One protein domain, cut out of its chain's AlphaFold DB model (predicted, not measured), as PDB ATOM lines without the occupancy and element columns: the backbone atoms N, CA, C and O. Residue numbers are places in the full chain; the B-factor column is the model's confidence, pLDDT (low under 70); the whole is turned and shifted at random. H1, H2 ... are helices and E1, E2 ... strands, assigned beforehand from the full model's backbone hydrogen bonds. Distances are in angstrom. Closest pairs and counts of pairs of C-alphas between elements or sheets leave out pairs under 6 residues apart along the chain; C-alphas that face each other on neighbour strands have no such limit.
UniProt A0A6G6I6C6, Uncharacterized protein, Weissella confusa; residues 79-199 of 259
ATOM      1  N   THR A  79      -8.953 -19.948  28.398       82.19
ATOM      2  CA  THR A  79     -10.145 -20.216  27.596       82.19
ATOM      3  C   THR A  79     -11.253 -19.208  27.931       82.19
ATOM      4  O   THR A  79     -11.249 -18.613  29.014       82.19
ATOM      5  N   PRO A  80     -12.258 -19.012  27.053       82.88
ATOM      6  CA  PRO A  80     -13.382 -18.127  27.359       82.88
ATOM      7  C   PRO A  80     -14.052 -18.437  28.704       82.88
ATOM      8  O   PRO A  80     -14.424 -17.513  29.419       82.88
ATOM      9  N   LEU A  81     -14.152 -19.719  29.062       80.38
ATOM     10  CA  LEU A  81     -14.732 -20.165  30.326       80.38
ATOM     11  C   LEU A  81     -13.851 -19.812  31.533       80.38
ATOM     12  O   LEU A  81     -14.358 -19.352  32.554       80.38
ATOM     13  N   GLU A  82     -12.533 -19.982  31.424       83.25
ATOM     14  CA  GLU A  82     -11.603 -19.585  32.486       83.25
ATOM     15  C   GLU A  82     -11.586 -18.070  32.683       83.25
ATOM     16  O   GLU A  82     -11.607 -17.602  33.821       83.25
ATOM     17  N   LEU A  83     -11.608 -17.299  31.590       87.31
ATOM     18  CA  LEU A  83     -11.736 -15.843  31.649       87.31
ATOM     19  C   LEU A  83     -13.055 -15.422  32.299       87.31
ATOM     20  O   LEU A  83     -13.052 -14.486  33.093       87.31
ATOM     21  N   SER A  84     -14.166 -16.125  32.049       85.56
ATOM     22  CA  SER A  84     -15.434 -15.859  32.740       85.56
ATOM     23  C   SER A  84     -15.319 -15.980  34.260       85.56
ATOM     24  O   SER A  84     -15.929 -15.176  34.958       85.56
ATOM     25  N   ALA A  85     -14.516 -16.910  34.785       86.56
ATOM     26  CA  ALA A  85     -14.289 -17.018  36.227       86.56
ATOM     27  C   ALA A  85     -13.505 -15.820  36.781       86.56
ATOM     28  O   ALA A  85     -13.851 -15.298  37.837       86.56
ATOM     29  N   TYR A  86     -12.491 -15.344  36.051       89.50
ATOM     30  CA  TYR A  86     -11.766 -14.128  36.430       89.50
ATOM     31  C   TYR A  86     -12.653 -12.883  36.374       89.50
ATOM     32  O   TYR A  86     -12.583 -12.050  37.271       89.50
ATOM     33  N   TYR A  87     -13.512 -12.761  35.359       87.50
ATOM     34  CA  TYR A  87     -14.470 -11.659  35.276       87.50
ATOM     35  C   TYR A  87     -15.526 -11.718  36.383       87.50
ATOM     36  O   TYR A  87     -15.850 -10.679  36.945       87.50
ATOM     37  N   ALA A  88     -16.020 -12.913  36.725       84.62
ATOM     38  CA  ALA A  88     -16.933 -13.104  37.850       84.62
ATOM     39  C   ALA A  88     -16.274 -12.728  39.187       84.62
ATOM     40  O   ALA A  88     -16.913 -12.133  40.041       84.62
ATOM     41  N   LEU A  89     -14.981 -13.025  39.351       86.69
ATOM     42  CA  LEU A  89     -14.222 -12.629  40.538       86.69
ATOM     43  C   LEU A  89     -13.930 -11.124  40.584       86.69
ATOM     44  O   LEU A  89     -13.915 -10.529  41.657       86.69
ATOM     45  N   TYR A  90     -13.674 -10.512  39.428       86.44
ATOM     46  CA  TYR A  90     -13.419  -9.078  39.312       86.44
ATOM     47  C   TYR A  90     -14.660  -8.227  39.603       86.44
ATOM     48  O   TYR A  90     -14.501  -7.044  39.894       86.44
ATOM     49  N   GLU A  91     -15.865  -8.801  39.481       69.31
ATOM     50  CA  GLU A  91     -17.135  -8.079  39.407       69.31
ATOM     51  C   GLU A  91     -17.195  -6.821  40.281       69.31
ATOM     52  O   GLU A  91     -17.273  -6.859  41.506       69.31
ATOM     53  N   ASN A  92     -17.258  -5.682  39.594       52.94
ATOM     54  CA  ASN A  92     -17.724  -4.434  40.157       52.94
ATOM     55  C   ASN A  92     -18.619  -3.740  39.135       52.94
ATOM     56  O   ASN A  92     -18.119  -3.316  38.100       52.94
ATOM     57  N   ALA A  93     -19.925  -3.678  39.423       47.88
ATOM     58  CA  ALA A  93     -21.013  -2.871  38.836       47.88
ATOM     59  C   ALA A  93     -21.198  -2.765  37.293       47.88
ATOM     60  O   ALA A  93     -22.312  -2.508  36.830       47.88
ATOM     61  N   HIS A  94     -20.175  -2.970  36.468       51.62
ATOM     62  CA  HIS A  94     -20.185  -2.812  35.021       51.62
ATOM     63  C   HIS A  94     -20.469  -4.155  34.350       51.62
ATOM     64  O   HIS A  94     -19.571  -4.928  34.029       51.62
ATOM     65  N   LYS A  95     -21.753  -4.411  34.093       51.91
ATOM     66  CA  LYS A  95     -22.276  -5.670  33.530       51.91
ATOM     67  C   LYS A  95     -21.779  -6.022  32.113       51.91
ATOM     68  O   LYS A  95     -22.129  -7.079  31.601       51.91
ATOM     69  N   CYS A  96     -20.980  -5.165  31.471       55.84
ATOM     70  CA  CYS A  96     -20.585  -5.301  30.066       55.84
ATOM     71  C   CYS A  96     -19.126  -4.875  29.822       55.84
ATOM     72  O   CYS A  96     -18.874  -3.937  29.063       55.84
ATOM     73  N   VAL A  97     -18.162  -5.545  30.460       61.34
ATOM     74  CA  VAL A  97     -16.738  -5.358  30.136       61.34
ATOM     75  C   VAL A  97     -16.437  -5.972  28.766       61.34
ATOM     76  O   VAL A  97     -16.921  -7.059  28.434       61.34
ATOM     77  N   ASN A  98     -15.667  -5.266  27.937       63.16
ATOM     78  CA  ASN A  98     -15.328  -5.726  26.591       63.16
ATOM     79  C   ASN A  98     -14.494  -7.019  26.646       63.16
ATOM     80  O   ASN A  98     -13.570  -7.133  27.452       63.16
ATOM     81  N   LYS A  99     -14.790  -7.991  25.771       71.81
ATOM     82  CA  LYS A  99     -14.122  -9.307  25.750       71.81
ATOM     83  C   LYS A  99     -12.732  -9.219  25.110       71.81
ATOM     84  O   LYS A  99     -12.526  -9.661  23.980       71.81
ATOM     85  N   ALA A 100     -11.789  -8.622  25.830       87.94
ATOM     86  CA  ALA A 100     -10.378  -8.661  25.480       87.94
ATOM     87  C   ALA A 100      -9.841 -10.099  25.466       87.94
ATOM     88  O   ALA A 100     -10.420 -11.019  26.048       87.94
ATOM     89  N   LYS A 101      -8.710 -10.292  24.790       91.25
ATOM     90  CA  LYS A 101      -7.959 -11.549  24.827       91.25
ATOM     91  C   LYS A 101      -6.817 -11.353  25.807       91.25
ATOM     92  O   LYS A 101      -5.918 -10.569  25.524       91.25
ATOM     93  N   ILE A 102      -6.911 -11.991  26.969       90.69
ATOM     94  CA  ILE A 102      -6.040 -11.725  28.117       90.69
ATOM     95  C   ILE A 102      -5.200 -12.968  28.409       90.69
ATOM     96  O   ILE A 102      -5.735 -14.067  28.555       90.69
ATOM     97  N   GLY A 103      -3.890 -12.771  28.488       88.69
ATOM     98  CA  GLY A 103      -2.909 -13.725  28.981       88.69
ATOM     99  C   GLY A 103      -2.196 -13.197  30.230       88.69
ATOM    100  O   GLY A 103      -2.490 -12.117  30.748       88.69
ATOM    101  N   SER A 104      -1.226 -13.967  30.716       86.88
ATOM    102  CA  SER A 104      -0.364 -13.579  31.837       86.88
ATOM    103  C   SER A 104       0.671 -12.546  31.374       86.88
ATOM    104  O   SER A 104       1.623 -12.890  30.678       86.88
ATOM    105  N   GLY A 105       0.476 -11.279  31.750       87.06
ATOM    106  CA  GLY A 105       1.374 -10.166  31.413       87.06
ATOM    107  C   GLY A 105       1.214  -9.605  29.998       87.06
ATOM    108  O   GLY A 105       2.019  -8.787  29.570       87.06
ATOM    109  N   VAL A 106       0.190 -10.032  29.261       89.50
ATOM    110  CA  VAL A 106      -0.064  -9.609  27.879       89.50
ATOM    111  C   VAL A 106      -1.559  -9.657  27.595       89.50
ATOM    112  O   VAL A 106      -2.266 -10.529  28.100       89.50
ATOM    113  N   ALA A 107      -2.066  -8.724  26.793       93.12
ATOM    114  CA  ALA A 107      -3.444  -8.772  26.325       93.12
ATOM    115  C   ALA A 107      -3.631  -7.977  25.031       93.12
ATOM    116  O   ALA A 107      -2.859  -7.068  24.723       93.12
ATOM    117  N   PHE A 108      -4.710  -8.287  24.315       94.56
ATOM    118  CA  PHE A 108      -5.169  -7.531  23.156       94.56
ATOM    119  C   PHE A 108      -6.575  -6.989  23.395       94.56
ATOM    120  O   PHE A 108      -7.508  -7.742  23.697       94.56
ATOM    121  N   TYR A 109      -6.720  -5.674  23.236       94.44
ATOM    122  CA  TYR A 109      -7.980  -4.960  23.388       94.44
ATOM    123  C   TYR A 109      -8.658  -4.758  22.022       94.44
ATOM    124  O   TYR A 109      -8.022  -4.221  21.108       94.44
ATOM    125  N   PRO A 110      -9.926  -5.182  21.853       93.38
ATOM    126  CA  PRO A 110     -10.656  -5.005  20.608       93.38
ATOM    127  C   PRO A 110     -11.218  -3.586  20.485       93.38
ATOM    128  O   PRO A 110     -11.888  -3.074  21.385       93.38
ATOM    129  N   VAL A 111     -11.011  -2.984  19.319       90.56
ATOM    130  CA  VAL A 111     -11.569  -1.695  18.913       90.56
ATOM    131  C   VAL A 111     -12.375  -1.884  17.640       90.56
ATOM    132  O   VAL A 111     -11.819  -2.165  16.582       90.56
ATOM    133  N   THR A 112     -13.690  -1.723  17.745       87.06
ATOM    134  CA  THR A 112     -14.604  -1.838  16.607       87.06
ATOM    135  C   THR A 112     -14.943  -0.458  16.058       87.06
ATOM    136  O   THR A 112     -15.347   0.428  16.814       87.06
ATOM    137  N   ASP A 113     -14.776  -0.276  14.750       78.75
ATOM    138  CA  ASP A 113     -15.135   0.956  14.051       78.75
ATOM    139  C   ASP A 113     -16.626   0.995  13.647       78.75
ATOM    140  O   ASP A 113     -17.407   0.079  13.923       78.75
ATOM    141  N   SER A 114     -17.043   2.084  12.994       74.50
ATOM    142  CA  SER A 114     -18.420   2.264  12.509       74.50
ATOM    143  C   SER A 114     -18.835   1.263  11.429       74.50
ATOM    144  O   SER A 114     -20.025   1.008  11.263       74.50
ATOM    145  N   GLU A 115     -17.873   0.692  10.708       76.31
ATOM    146  CA  GLU A 115     -18.087  -0.320   9.672       76.31
ATOM    147  C   GLU A 115     -18.090  -1.745  10.251       76.31
ATOM    148  O   GLU A 115     -18.216  -2.721   9.514       76.31
ATOM    149  N   ARG A 116     -18.024  -1.873  11.584       77.25
ATOM    150  CA  ARG A 116     -17.927  -3.137  12.330       77.25
ATOM    151  C   ARG A 116     -16.632  -3.907  12.075       77.25
ATOM    152  O   ARG A 116     -16.541  -5.081  12.443       77.25
ATOM    153  N   ASN A 117     -15.604  -3.259  11.538       82.25
ATOM    154  CA  ASN A 117     -14.278  -3.848  11.475       82.25
ATOM    155  C   ASN A 117     -13.645  -3.770  12.866       82.25
ATOM    156  O   ASN A 117     -13.704  -2.741  13.538       82.25
ATOM    157  N   THR A 118     -13.052  -4.872  13.329       89.62
ATOM    158  CA  THR A 118     -12.428  -4.930  14.658       89.62
ATOM    159  C   THR A 118     -10.915  -4.939  14.527       89.62
ATOM    160  O   THR A 118     -10.330  -5.897  14.022       89.62
ATOM    161  N   SER A 119     -10.285  -3.876  15.009       91.62
ATOM    162  CA  SER A 119      -8.849  -3.824  15.256       91.62
ATOM    163  C   SER A 119      -8.531  -4.424  16.622       91.62
ATOM    164  O   SER A 119      -9.346  -4.345  17.538       91.62
ATOM    165  N   TRP A 120      -7.348  -5.008  16.777       94.56
ATOM    166  CA  TRP A 120      -6.866  -5.510  18.065       94.56
ATOM    167  C   TRP A 120      -5.550  -4.837  18.407       94.56
ATOM    168  O   TRP A 120      -4.624  -4.861  17.603       94.56
ATOM    169  N   ILE A 121      -5.467  -4.236  19.587       94.12
ATOM    170  CA  ILE A 121      -4.312  -3.441  20.010       94.12
ATOM    171  C   ILE A 121      -3.652  -4.152  21.181       94.12
ATOM    172  O   ILE A 121      -4.345  -4.515  22.135       94.12
ATOM    173  N   ASN A 122      -2.336  -4.341  21.127       94.06
ATOM    174  CA  ASN A 122      -1.582  -4.821  22.276       94.06
ATOM    175  C   ASN A 122      -1.684  -3.786  23.403       94.06
ATOM    176  O   ASN A 122      -1.362  -2.614  23.224       94.06
ATOM    177  N   VAL A 123      -2.153  -4.193  24.578       94.19
ATOM    178  CA  VAL A 123      -2.406  -3.231  25.660       94.19
ATOM    179  C   VAL A 123      -1.128  -2.675  26.286       94.19
ATOM    180  O   VAL A 123      -1.190  -1.646  26.953       94.19
ATOM    181  N   SER A 124       0.022  -3.319  26.065       91.31
ATOM    182  CA  SER A 124       1.323  -2.840  26.553       91.31
ATOM    183  C   SER A 124       1.729  -1.492  25.949       91.31
ATOM    184  O   SER A 124       2.408  -0.716  26.617       91.31
ATOM    185  N   VAL A 125       1.272  -1.180  24.729       91.88
ATOM    186  CA  VAL A 125       1.567   0.101  24.067       91.88
ATOM    187  C   VAL A 125       0.556   1.192  24.393       91.88
ATOM    188  O   VAL A 125       0.769   2.332  24.000       91.88
ATOM    189  N   ILE A 126      -0.545   0.883  25.086       95.06
ATOM    190  CA  ILE A 126      -1.552   1.886  25.448       95.06
ATOM    191  C   ILE A 126      -1.020   2.717  26.613       95.06
ATOM    192  O   ILE A 126      -0.785   2.192  27.702       95.06
ATOM    193  N   THR A 127      -0.888   4.023  26.403       95.12
ATOM    194  CA  THR A 127      -0.328   4.975  27.375       95.12
ATOM    195  C   THR A 127      -1.374   5.875  28.014       95.12
ATOM    196  O   THR A 127      -1.097   6.501  29.034       95.12
ATOM    197  N   GLY A 128      -2.569   5.954  27.431       96.00
ATOM    198  CA  GLY A 128      -3.598   6.862  27.905       96.00
ATOM    199  C   GLY A 128      -4.927   6.683  27.190       96.00
ATOM    200  O   GLY A 128      -5.048   5.988  26.179       96.00
ATOM    201  N   VAL A 129      -5.949   7.317  27.755       96.56
ATOM    202  CA  VAL A 129      -7.270   7.438  27.141       96.56
ATOM    203  C   VAL A 129      -7.751   8.862  27.350       96.56
ATOM    204  O   VAL A 129      -7.887   9.299  28.495       96.56
ATOM    205  N   THR A 130      -8.079   9.545  26.260       96.25
ATOM    206  CA  THR A 130      -8.567  10.925  26.269       96.25
ATOM    207  C   THR A 130     -10.024  10.978  25.821       96.25
ATOM    208  O   THR A 130     -10.410  10.397  24.808       96.25
ATOM    209  N   GLY A 131     -10.869  11.655  26.601       94.75
ATOM    210  CA  GLY A 131     -12.284  11.841  26.275       94.75
ATOM    211  C   GLY A 131     -12.483  12.811  25.115       94.75
ATOM    212  O   GLY A 131     -11.748  13.781  24.964       94.75
ATOM    213  N   THR A 132     -13.502  12.563  24.298       92.12
ATOM    214  CA  THR A 132     -13.920  13.459  23.215       92.12
ATOM    215  C   THR A 132     -15.435  13.626  23.227       92.12
ATOM    216  O   THR A 132     -16.152  12.844  23.848       92.12
ATOM    217  N   VAL A 133     -15.945  14.602  22.474       88.38
ATOM    218  CA  VAL A 133     -17.394  14.850  22.346       88.38
ATOM    219  C   VAL A 133     -18.162  13.621  21.835       88.38
ATOM    220  O   VAL A 133     -19.329  13.447  22.168       88.38
ATOM    221  N   ARG A 134     -17.531  12.756  21.028       86.50
ATOM    222  CA  ARG A 134     -18.178  11.596  20.383       86.50
ATOM    223  C   ARG A 134     -17.605  10.242  20.823       86.50
ATOM    224  O   ARG A 134     -17.758   9.261  20.099       86.50
ATOM    225  N   GLY A 135     -16.939  10.184  21.977       91.62
ATOM    226  CA  GLY A 135     -16.340   8.952  22.496       91.62
ATOM    227  C   GLY A 135     -14.990   9.203  23.154       91.62
ATOM    228  O   GLY A 135     -14.860  10.092  23.993       91.62
ATOM    229  N   SER A 136     -13.964   8.453  22.772       93.75
ATOM    230  CA  SER A 136     -12.610   8.626  23.302       93.75
ATOM    231  C   SER A 136     -11.528   8.265  22.289       93.75
ATOM    232  O   SER A 136     -11.788   7.680  21.236       93.75
ATOM    233  N   VAL A 137     -10.304   8.669  22.606       94.75
ATOM    234  CA  VAL A 137      -9.086   8.318  21.886       94.75
ATOM    235  C   VAL A 137      -8.227   7.479  22.814       94.75
ATOM    236  O   VAL A 137      -7.927   7.908  23.924       94.75
ATOM    237  N   ILE A 138      -7.841   6.295  22.359       95.00
ATOM    238  CA  ILE A 138      -6.815   5.470  22.989       95.00
ATOM    239  C   ILE A 138      -5.471   5.933  22.438       95.00
ATOM    240  O   ILE A 138      -5.255   5.917  21.223       95.00
ATOM    241  N   GLU A 139      -4.603   6.368  23.339       94.50
ATOM    242  CA  GLU A 139      -3.271   6.880  23.041       94.50
ATOM    243  C   GLU A 139      -2.255   5.753  23.159       94.50
ATOM    244  O   GLU A 139      -2.339   4.935  24.084       94.50
ATOM    245  N   THR A 140      -1.301   5.705  22.230       91.31
ATOM    246  CA  THR A 140      -0.250   4.685  22.241       91.31
ATOM    247  C   THR A 140       1.149   5.289  22.221       91.31
ATOM    248  O   THR A 140       1.377   6.364  21.666       91.31
ATOM    249  N   SER A 141       2.116   4.562  22.784       88.50
ATOM    250  CA  SER A 141       3.536   4.945  22.801       88.50
ATOM    251  C   SER A 141       4.182   4.985  21.413       88.50
ATOM    252  O   SER A 141       5.259   5.552  21.255       88.50
ATOM    253  N   VAL A 142       3.531   4.397  20.409       81.88
ATOM    254  CA  VAL A 142       4.045   4.250  19.038       81.88
ATOM    255  C   VAL A 142       3.445   5.270  18.061       81.88
ATOM    256  O   VAL A 142       3.635   5.163  16.854       81.88
ATOM    257  N   GLY A 143       2.679   6.246  18.562       79.81
ATOM    258  CA  GLY A 143       2.084   7.317  17.754       79.81
ATOM    259  C   GLY A 143       0.856   6.908  16.928       79.81
ATOM    260  O   GLY A 143       0.318   7.730  16.185       79.81
ATOM    261  N   LEU A 144       0.376   5.667  17.068       82.19
ATOM    262  CA  LEU A 144      -0.836   5.171  16.415       82.19
ATOM    263  C   LEU A 144      -2.024   5.239  17.384       82.19
ATOM    264  O   LEU A 144      -2.212   4.355  18.218       82.19
ATOM    265  N   ASN A 145      -2.837   6.285  17.275       89.62
ATOM    266  CA  ASN A 145      -3.974   6.493  18.172       89.62
ATOM    267  C   ASN A 145      -5.276   5.932  17.593       89.62
ATOM    268  O   ASN A 145      -5.524   6.013  16.389       89.62
ATOM    269  N   PHE A 146      -6.153   5.430  18.464       89.94
ATOM    270  CA  PHE A 146      -7.397   4.774  18.058       89.94
ATOM    271  C   PHE A 146      -8.617   5.517  18.584       89.94
ATOM    272  O   PHE A 146      -8.784   5.692  19.788       89.94
ATOM    273  N   LYS A 147      -9.506   5.931  17.678       90.50
ATOM    274  CA  LYS A 147     -10.789   6.539  18.047       90.50
ATOM    275  C   LYS A 147     -11.809   5.447  18.330       90.50
ATOM    276  O   LYS A 147     -11.984   4.542  17.520       90.50
ATOM    277  N   VAL A 148     -12.519   5.571  19.443       90.12
ATOM    278  CA  VAL A 148     -13.595   4.657  19.825       90.12
ATOM    279  C   VAL A 148     -14.840   5.442  20.207       90.12
ATOM    280  O   VAL A 148     -14.761   6.527  20.775       90.12
ATOM    281  N   THR A 149     -16.012   4.888  19.910       88.75
ATOM    282  CA  THR A 149     -17.309   5.498  20.258       88.75
ATOM    283  C   THR A 149     -17.624   5.393  21.751       88.75
ATOM    284  O   THR A 149     -18.458   6.127  22.276       88.75
ATOM    285  N   LYS A 150     -16.936   4.491  22.457       88.94
ATOM    286  CA  LYS A 150     -17.035   4.315  23.906       88.94
ATOM    287  C   LYS A 150     -16.444   5.537  24.627       88.94
ATOM    288  O   LYS A 150     -15.398   6.051  24.232       88.94
ATOM    289  N   ASN A 151     -17.113   6.014  25.679       91.06
ATOM    290  CA  ASN A 151     -16.597   7.116  26.498       91.06
ATOM    291  C   ASN A 151     -15.293   6.710  27.218       91.06
ATOM    292  O   ASN A 151     -15.007   5.523  27.388       91.06
ATOM    293  N   ALA A 152     -14.496   7.698  27.630       93.19
ATOM    294  CA  ALA A 152     -13.178   7.435  28.208       93.19
ATOM    295  C   ALA A 152     -13.249   6.605  29.498       93.19
ATOM    296  O   ALA A 152     -12.412   5.730  29.697       93.19
ATOM    297  N   ASP A 153     -14.255   6.827  30.343       90.75
ATOM    298  CA  ASP A 153     -14.385   6.122  31.622       90.75
ATOM    299  C   ASP A 153     -14.699   4.639  31.435       90.75
ATOM    300  O   ASP A 153     -14.087   3.798  32.085       90.75
ATOM    301  N   ASN A 154     -15.561   4.294  30.478       89.25
ATOM    302  CA  ASN A 154     -15.856   2.904  30.149       89.25
ATOM    303  C   ASN A 154     -14.645   2.215  29.503       89.25
ATOM    304  O   ASN A 154     -14.401   1.046  29.781       89.25
ATOM    305  N   VAL A 155     -13.865   2.916  28.668       91.81
ATOM    306  CA  VAL A 155     -12.609   2.354  28.136       91.81
ATOM    307  C   VAL A 155     -11.607   2.126  29.267       91.81
ATOM    308  O   VAL A 155     -11.006   1.060  29.340       91.81
ATOM    309  N   ARG A 156     -11.443   3.083  30.188       92.69
ATOM    310  CA  ARG A 156     -10.576   2.911  31.363       92.69
ATOM    311  C   ARG A 156     -11.060   1.779  32.265       92.69
ATOM    312  O   ARG A 156     -10.223   1.047  32.776       92.69
ATOM    313  N   ALA A 157     -12.369   1.592  32.423       90.12
ATOM    314  CA  ALA A 157     -12.934   0.468  33.165       90.12
ATOM    315  C   ALA A 157     -12.607  -0.881  32.502       90.12
ATOM    316  O   ALA A 157     -12.218  -1.820  33.197       90.12
ATOM    317  N   ASP A 158     -12.683  -0.971  31.168       91.75
ATOM    318  CA  ASP A 158     -12.249  -2.169  30.439       91.75
ATOM    319  C   ASP A 158     -10.749  -2.442  30.633       91.75
ATOM    320  O   ASP A 158     -10.350  -3.567  30.937       91.75
ATOM    321  N   LEU A 159      -9.915  -1.409  30.483       93.62
ATOM    322  CA  LEU A 159      -8.464  -1.505  30.658       93.62
ATOM    323  C   LEU A 159      -8.084  -1.869  32.103       93.62
ATOM    324  O   LEU A 159      -7.170  -2.665  32.316       93.62
ATOM    325  N   ALA A 160      -8.815  -1.356  33.092       92.38
ATOM    326  CA  ALA A 160      -8.643  -1.704  34.497       92.38
ATOM    327  C   ALA A 160      -8.920  -3.191  34.742       92.38
ATOM    328  O   ALA A 160      -8.098  -3.871  35.356       92.38
ATOM    329  N   ALA A 161     -10.021  -3.716  34.197       91.75
ATOM    330  CA  ALA A 161     -10.335  -5.139  34.288       91.75
ATOM    331  C   ALA A 161      -9.239  -5.999  33.642       91.75
ATOM    332  O   ALA A 161      -8.796  -6.982  34.232       91.75
ATOM    333  N   ILE A 162      -8.744  -5.600  32.464       93.06
ATOM    334  CA  ILE A 162      -7.645  -6.296  31.781       93.06
ATOM    335  C   ILE A 162      -6.385  -6.321  32.645       93.06
ATOM    336  O   ILE A 162      -5.776  -7.381  32.799       93.06
ATOM    337  N   ARG A 163      -6.011  -5.179  33.235       92.69
ATOM    338  CA  ARG A 163      -4.848  -5.068  34.122       92.69
ATOM    339  C   ARG A 163      -4.959  -6.024  35.309       92.69
ATOM    340  O   ARG A 163      -4.015  -6.768  35.573       92.69
ATOM    341  N   VAL A 164      -6.097  -6.023  36.001       91.81
ATOM    342  CA  VAL A 164      -6.307  -6.871  37.183       91.81
ATOM    343  C   VAL A 164      -6.315  -8.354  36.814       91.81
ATOM    344  O   VAL A 164      -5.584  -9.140  37.412       91.81
ATOM    345  N   ILE A 165      -7.080  -8.740  35.791       91.75
ATOM    346  CA  ILE A 165      -7.201 -10.142  35.376       91.75
ATOM    347  C   ILE A 165      -5.860 -10.685  34.883       91.75
ATOM    348  O   ILE A 165      -5.464 -11.779  35.282       91.75
ATOM    349  N   SER A 166      -5.122  -9.923  34.072       90.94
ATOM    350  CA  SER A 166      -3.795 -10.338  33.608       90.94
ATOM    351  C   SER A 166      -2.823 -10.540  34.774       90.94
ATOM    352  O   SER A 166      -2.083 -11.524  34.799       90.94
ATOM    353  N   HIS A 167      -2.875  -9.662  35.781       90.38
ATOM    354  CA  HIS A 167      -2.073  -9.791  36.996       90.38
ATOM    355  C   HIS A 167      -2.427 -11.054  37.796       90.38
ATOM    356  O   HIS A 167      -1.538 -11.819  38.170       90.38
ATOM    357  N   TRP A 168      -3.714 -11.324  38.012       90.12
ATOM    358  CA  TRP A 168      -4.163 -12.552  38.670       90.12
ATOM    359  C   TRP A 168      -3.762 -13.812  37.893       90.12
ATOM    360  O   TRP A 168      -3.334 -14.794  38.496       90.12
ATOM    361  N   MET A 169      -3.806 -13.779  36.558       89.00
ATOM    362  CA  MET A 169      -3.297 -14.872  35.723       89.00
ATOM    363  C   MET A 169      -1.789 -15.095  35.913       89.00
ATOM    364  O   MET A 169      -1.351 -16.246  35.939       89.00
ATOM    365  N   CYS A 170      -0.991 -14.035  36.100       87.19
ATOM    366  CA  CYS A 170       0.426 -14.174  36.458       87.19
ATOM    367  C   CYS A 170       0.625 -14.903  37.789       87.19
ATOM    368  O   CYS A 170       1.523 -15.738  37.883       87.19
ATOM    369  N   GLN A 171      -0.212 -14.628  38.794       86.25
ATOM    370  CA  GLN A 171      -0.123 -15.284  40.101       86.25
ATOM    371  C   GLN A 171      -0.453 -16.784  40.020       86.25
ATOM    372  O   GLN A 171       0.241 -17.590  40.635       86.25
ATOM    373  N   VAL A 172      -1.458 -17.179  39.225       84.12
ATOM    374  CA  VAL A 172      -1.808 -18.603  39.023       84.12
ATOM    375  C   VAL A 172      -0.719 -19.357  38.268       84.12
ATOM    376  O   VAL A 172      -0.440 -20.510  38.586       84.12
ATOM    377  N   ASN A 173      -0.095 -18.720  37.275       76.94
ATOM    378  CA  ASN A 173       0.850 -19.405  36.400       76.94
ATOM    379  C   ASN A 173       2.190 -19.746  37.066       76.94
ATOM    380  O   ASN A 173       2.945 -20.494  36.456       76.94
ATOM    381  N   GLY A 174       2.472 -19.254  38.283       56.84
ATOM    382  CA  GLY A 174       3.395 -19.834  39.277       56.84
ATOM    383  C   GLY A 174       4.890 -19.976  38.933       56.84
ATOM    384  O   GLY A 174       5.705 -19.952  39.843       56.84
ATOM    385  N   ALA A 175       5.282 -20.073  37.662       47.88
ATOM    386  CA  ALA A 175       6.656 -20.212  37.182       47.88
ATOM    387  C   ALA A 175       7.325 -18.861  36.864       47.88
ATOM    388  O   ALA A 175       8.537 -18.792  36.693       47.88
ATOM    389  N   ASN A 176       6.555 -17.770  36.821       46.91
ATOM    390  CA  ASN A 176       7.072 -16.412  36.664       46.91
ATOM    391  C   ASN A 176       7.053 -15.711  38.025       46.91
ATOM    392  O   ASN A 176       6.174 -14.896  38.298       46.91
ATOM    393  N   HIS A 177       8.032 -16.001  38.882       45.00
ATOM    394  CA  HIS A 177       8.237 -15.331  40.180       45.00
ATOM    395  C   HIS A 177       8.538 -13.814  40.078       45.00
ATOM    396  O   HIS A 177       8.860 -13.175  41.073       45.00
ATOM    397  N   TYR A 178       8.357 -13.216  38.897       50.50
ATOM    398  CA  TYR A 178       8.500 -11.793  38.601       50.50
ATOM    399  C   TYR A 178       7.139 -11.156  38.276       50.50
ATOM    400  O   TYR A 178       6.950 -10.509  37.247       50.50
ATOM    401  N   VAL A 179       6.162 -11.333  39.172       54.56
ATOM    402  CA  VAL A 179       4.825 -10.712  39.063       54.56
ATOM    403  C   VAL A 179       4.915  -9.173  39.005       54.56
ATOM    404  O   VAL A 179       4.041  -8.525  38.431       54.56
ATOM    405  N   HIS A 180       5.994  -8.586  39.536       51.84
ATOM    406  CA  HIS A 180       6.244  -7.143  39.504       51.84
ATOM    407  C   HIS A 180       6.781  -6.614  38.162       51.84
ATOM    408  O   HIS A 180       6.551  -5.446  37.863       51.84
ATOM    409  N   GLU A 181       7.435  -7.436  37.331       51.53
ATOM    410  CA  GLU A 181       8.058  -6.966  36.078       51.53
ATOM    411  C   GLU A 181       7.111  -7.017  34.870       51.53
ATOM    412  O   GLU A 181       7.268  -6.247  33.929       51.53
ATOM    413  N   ARG A 182       6.084  -7.878  34.898       63.09
ATOM    414  CA  ARG A 182       5.140  -8.070  33.773       63.09
ATOM    415  C   ARG A 182       3.839  -7.269  33.896       63.09
ATOM    416  O   ARG A 182       2.804  -7.669  33.364       63.09
ATOM    417  N   GLY A 183       3.861  -6.168  34.644       75.69
ATOM    418  CA  GLY A 183       2.699  -5.293  34.800       75.69
ATOM    419  C   GLY A 183       2.337  -4.594  33.488       75.69
ATOM    420  O   GLY A 183       3.170  -3.904  32.903       75.69
ATOM    421  N   ILE A 184       1.089  -4.743  33.043       90.31
ATOM    422  CA  ILE A 184       0.527  -4.011  31.900       90.31
ATOM    423  C   ILE A 184      -0.256  -2.787  32.377       90.31
ATOM    424  O   ILE A 184      -0.803  -2.782  33.480       90.31
ATOM    425  N   LEU A 185      -0.361  -1.765  31.516       93.56
ATOM    426  CA  LEU A 185      -1.182  -0.570  31.758       93.56
ATOM    427  C   LEU A 185      -0.801   0.164  33.058       93.56
ATOM    428  O   LEU A 185      -1.671   0.621  33.799       93.56
ATOM    429  N   ASN A 186       0.505   0.275  33.339       89.75
ATOM    430  CA  ASN A 186       1.036   0.789  34.611       89.75
ATOM    431  C   ASN A 186       0.572   2.214  34.955       89.75
ATOM    432  O   ASN A 186       0.414   2.524  36.135       89.75
ATOM    433  N   TRP A 187       0.280   3.032  33.940       93.19
ATOM    434  CA  TRP A 187      -0.256   4.389  34.076       93.19
ATOM    435  C   TRP A 187      -1.677   4.447  34.666       93.19
ATOM    436  O   TRP A 187      -2.082   5.479  35.193       93.19
ATOM    437  N   LEU A 188      -2.453   3.362  34.571       93.00
ATOM    438  CA  LEU A 188      -3.835   3.313  35.040       93.00
ATOM    439  C   LEU A 188      -3.891   2.855  36.498       93.00
ATOM    440  O   LEU A 188      -3.495   1.736  36.794       93.00
ATOM    441  N   ASN A 189      -4.423   3.667  37.409       91.31
ATOM    442  CA  ASN A 189      -4.486   3.304  38.828       91.31
ATOM    443  C   ASN A 189      -5.169   1.950  39.078       91.31
ATOM    444  O   ASN A 189      -6.147   1.594  38.418       91.31
ATOM    445  N   TRP A 190      -4.665   1.218  40.077       91.38
ATOM    446  CA  TRP A 190      -5.297  -0.023  40.508       91.38
ATOM    447  C   TRP A 190      -6.697   0.266  41.081       91.38
ATOM    448  O   TRP A 190      -6.829   1.178  41.904       91.38
ATOM    449  N   PRO A 191      -7.748  -0.472  40.683       89.00
ATOM    450  CA  PRO A 191      -9.096  -0.197  41.164       89.00
ATOM    451  C   PRO A 191      -9.259  -0.519  42.653       89.00
ATOM    452  O   PRO A 191      -8.882  -1.594  43.105       89.00
ATOM    453  N   THR A 192      -9.889   0.379  43.413       88.12
ATOM    454  CA  THR A 192     -10.038   0.263  44.881       88.12
ATOM    455  C   THR A 192     -10.846  -0.948  45.347       88.12
ATOM    456  O   THR A 192     -10.682  -1.405  46.472       88.12
ATOM    457  N   HIS A 193     -11.729  -1.454  44.495       85.75
ATOM    458  CA  HIS A 193     -12.605  -2.592  44.770       85.75
ATOM    459  C   HIS A 193     -11.952  -3.947  44.470       85.75
ATOM    460  O   HIS A 193     -12.466  -4.975  44.898       85.75
ATOM    461  N   ALA A 194     -10.860  -3.963  43.703       88.25
ATOM    462  CA  ALA A 194     -10.221  -5.189  43.255       88.25
ATOM    463  C   ALA A 194      -9.020  -5.513  44.149       88.25
ATOM    464  O   ALA A 194      -8.119  -4.690  44.315       88.25
ATOM    465  N   SER A 195      -8.965  -6.730  44.693       88.44
ATOM    466  CA  SER A 195      -7.801  -7.182  45.461       88.44
ATOM    467  C   SER A 195      -6.569  -7.320  44.567       88.44
ATOM    468  O   SER A 195      -6.642  -7.874  43.471       88.44
ATOM    469  N   PHE A 196      -5.415  -6.874  45.061       88.62
ATOM    470  CA  PHE A 196      -4.137  -7.117  44.392       88.62
ATOM    471  C   PHE A 196      -3.770  -8.609  44.400       88.62
ATOM    472  O   PHE A 196      -3.333  -9.156  43.391       88.62
ATOM    473  N   GLN A 197      -3.999  -9.291  45.525       88.50
ATOM    474  CA  GLN A 197      -3.773 -10.732  45.659       88.50
ATOM    475  C   GLN A 197      -5.017 -11.508  45.227       88.50
ATOM    476  O   GLN A 197      -6.131 -11.199  45.659       88.50
ATOM    477  N   LEU A 198      -4.823 -12.517  44.387       87.12
ATOM    478  CA  LEU A 198      -5.876 -13.400  43.922       87.12
ATOM    479  C   LEU A 198      -6.313 -14.356  45.036       87.12
ATOM    480  O   LEU A 198      -5.503 -15.111  45.575       87.12
ATOM    481  N   ASP A 199      -7.617 -14.417  45.296       86.06
ATOM    482  CA  ASP A 199      -8.205 -15.533  46.034       86.06
ATOM    483  C   ASP A 199      -8.298 -16.762  45.115       86.06
ATOM    484  O   ASP A 199      -9.240 -16.938  44.336       86.06
TER     485      ASP A 199
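AT A GLANCE: This is residues 79 to 199 of the 259 residues of an uncharacterized protein of Weissella confusa (UniProt A0A6G6I6C6). Two small three-stranded antiparallel sheets, E1 E2 E3 and E4 E5 E6, stand like the two walls of a V, coming near each other at E2 and E6, and one long helix, H2, lies in the mouth of the V, over E1 and E2 of the one sheet and over E4 and E5 of the other. The short helix H1 crosses H2 near residues 161 to 165, and residues 174 to 199, a long stretch with no named element, fold back past H2. The printed part has 121 residues, with the elements in the order H1 E1 E2 E3 E4 E5 E6 H2, and its class is mixed, helices and strands. The whole is compact, with a radius of gyration of the C-alphas of 14.2 A and spans of 41 by 30 by 27 A.

HOW THE PARTS SIT: E4 (residues 126 to 132), E5 (135 to 140) and E6 (146 to 148) form a meander, each strand the antiparallel neighbour of the one before. In the hairpin E4 and E5, N 130 and O 137 are 2.9 A apart, within hydrogen-bond range; in the hairpin E5 and E6, N 138 and O 146 are 2.8 A apart, also within range. H2 (residues 152 to 173) is on one face of this sheet, two layers with the helix over E4 and E5, at a height over the sheet of 13.0 A; the closest C-alphas of E4 and H2 are those of Gly 131 and Ala 152, 4.9 A apart. E1 (101 to 103), E2 (106 to 112) and E3 (118 to 122) form the second meander. In the hairpin E1 and E2, N 103 and O 106 are 2.8 A apart; in the hairpin E2 and E3, N 111 and O 119 are 2.8 A apart. H2 is on one face of this sheet too, again two layers, over E1 and E2 at a height of 9.0 A, and on the local plane it runs along the strands, at 23 degrees to E2. The closest C-alphas of E1 and H2 are those of Gly 103 and Ser 166, 5.8 A apart. Between the sheets, the closest C-alphas of E2 and E6 are those of Val 111 and Val 148, 6.7 A apart. H1 (residues 80 to 90) touches H2 at residues 161 to 165 of H2 alone; the closest C-alphas are those of Tyr 86 and Ile 165, 6.2 A apart, and the lines are only just about perpendicular, at 72 degrees. In H1 and H2 every O i to N i+4 pair is within hydrogen-bond range.

IN THESE COORDINATES: H1 begins at C-alpha 80 (-13.382, -18.127, 27.359) and is 15.0 A long. E2 is 20.0 A long, E4 17.1 A, E5 16.6 A and E3 13.3 A; E1 and E6 have three residues each. E4 begins at C-alpha 126 (-1.552, 1.886, 25.448). H2, 31.4 A long, ends at C-alpha 173 (0.850, -19.405, 36.400).

THE WHOLE: The two C-alphas farthest apart, those of Val 133 and Ala 175, are 45.0 A apart. The printed part has no cut and no long link. The mean pLDDT of the printed part is 84.1; residues 91 to 98 and 174 to 182 are under 70.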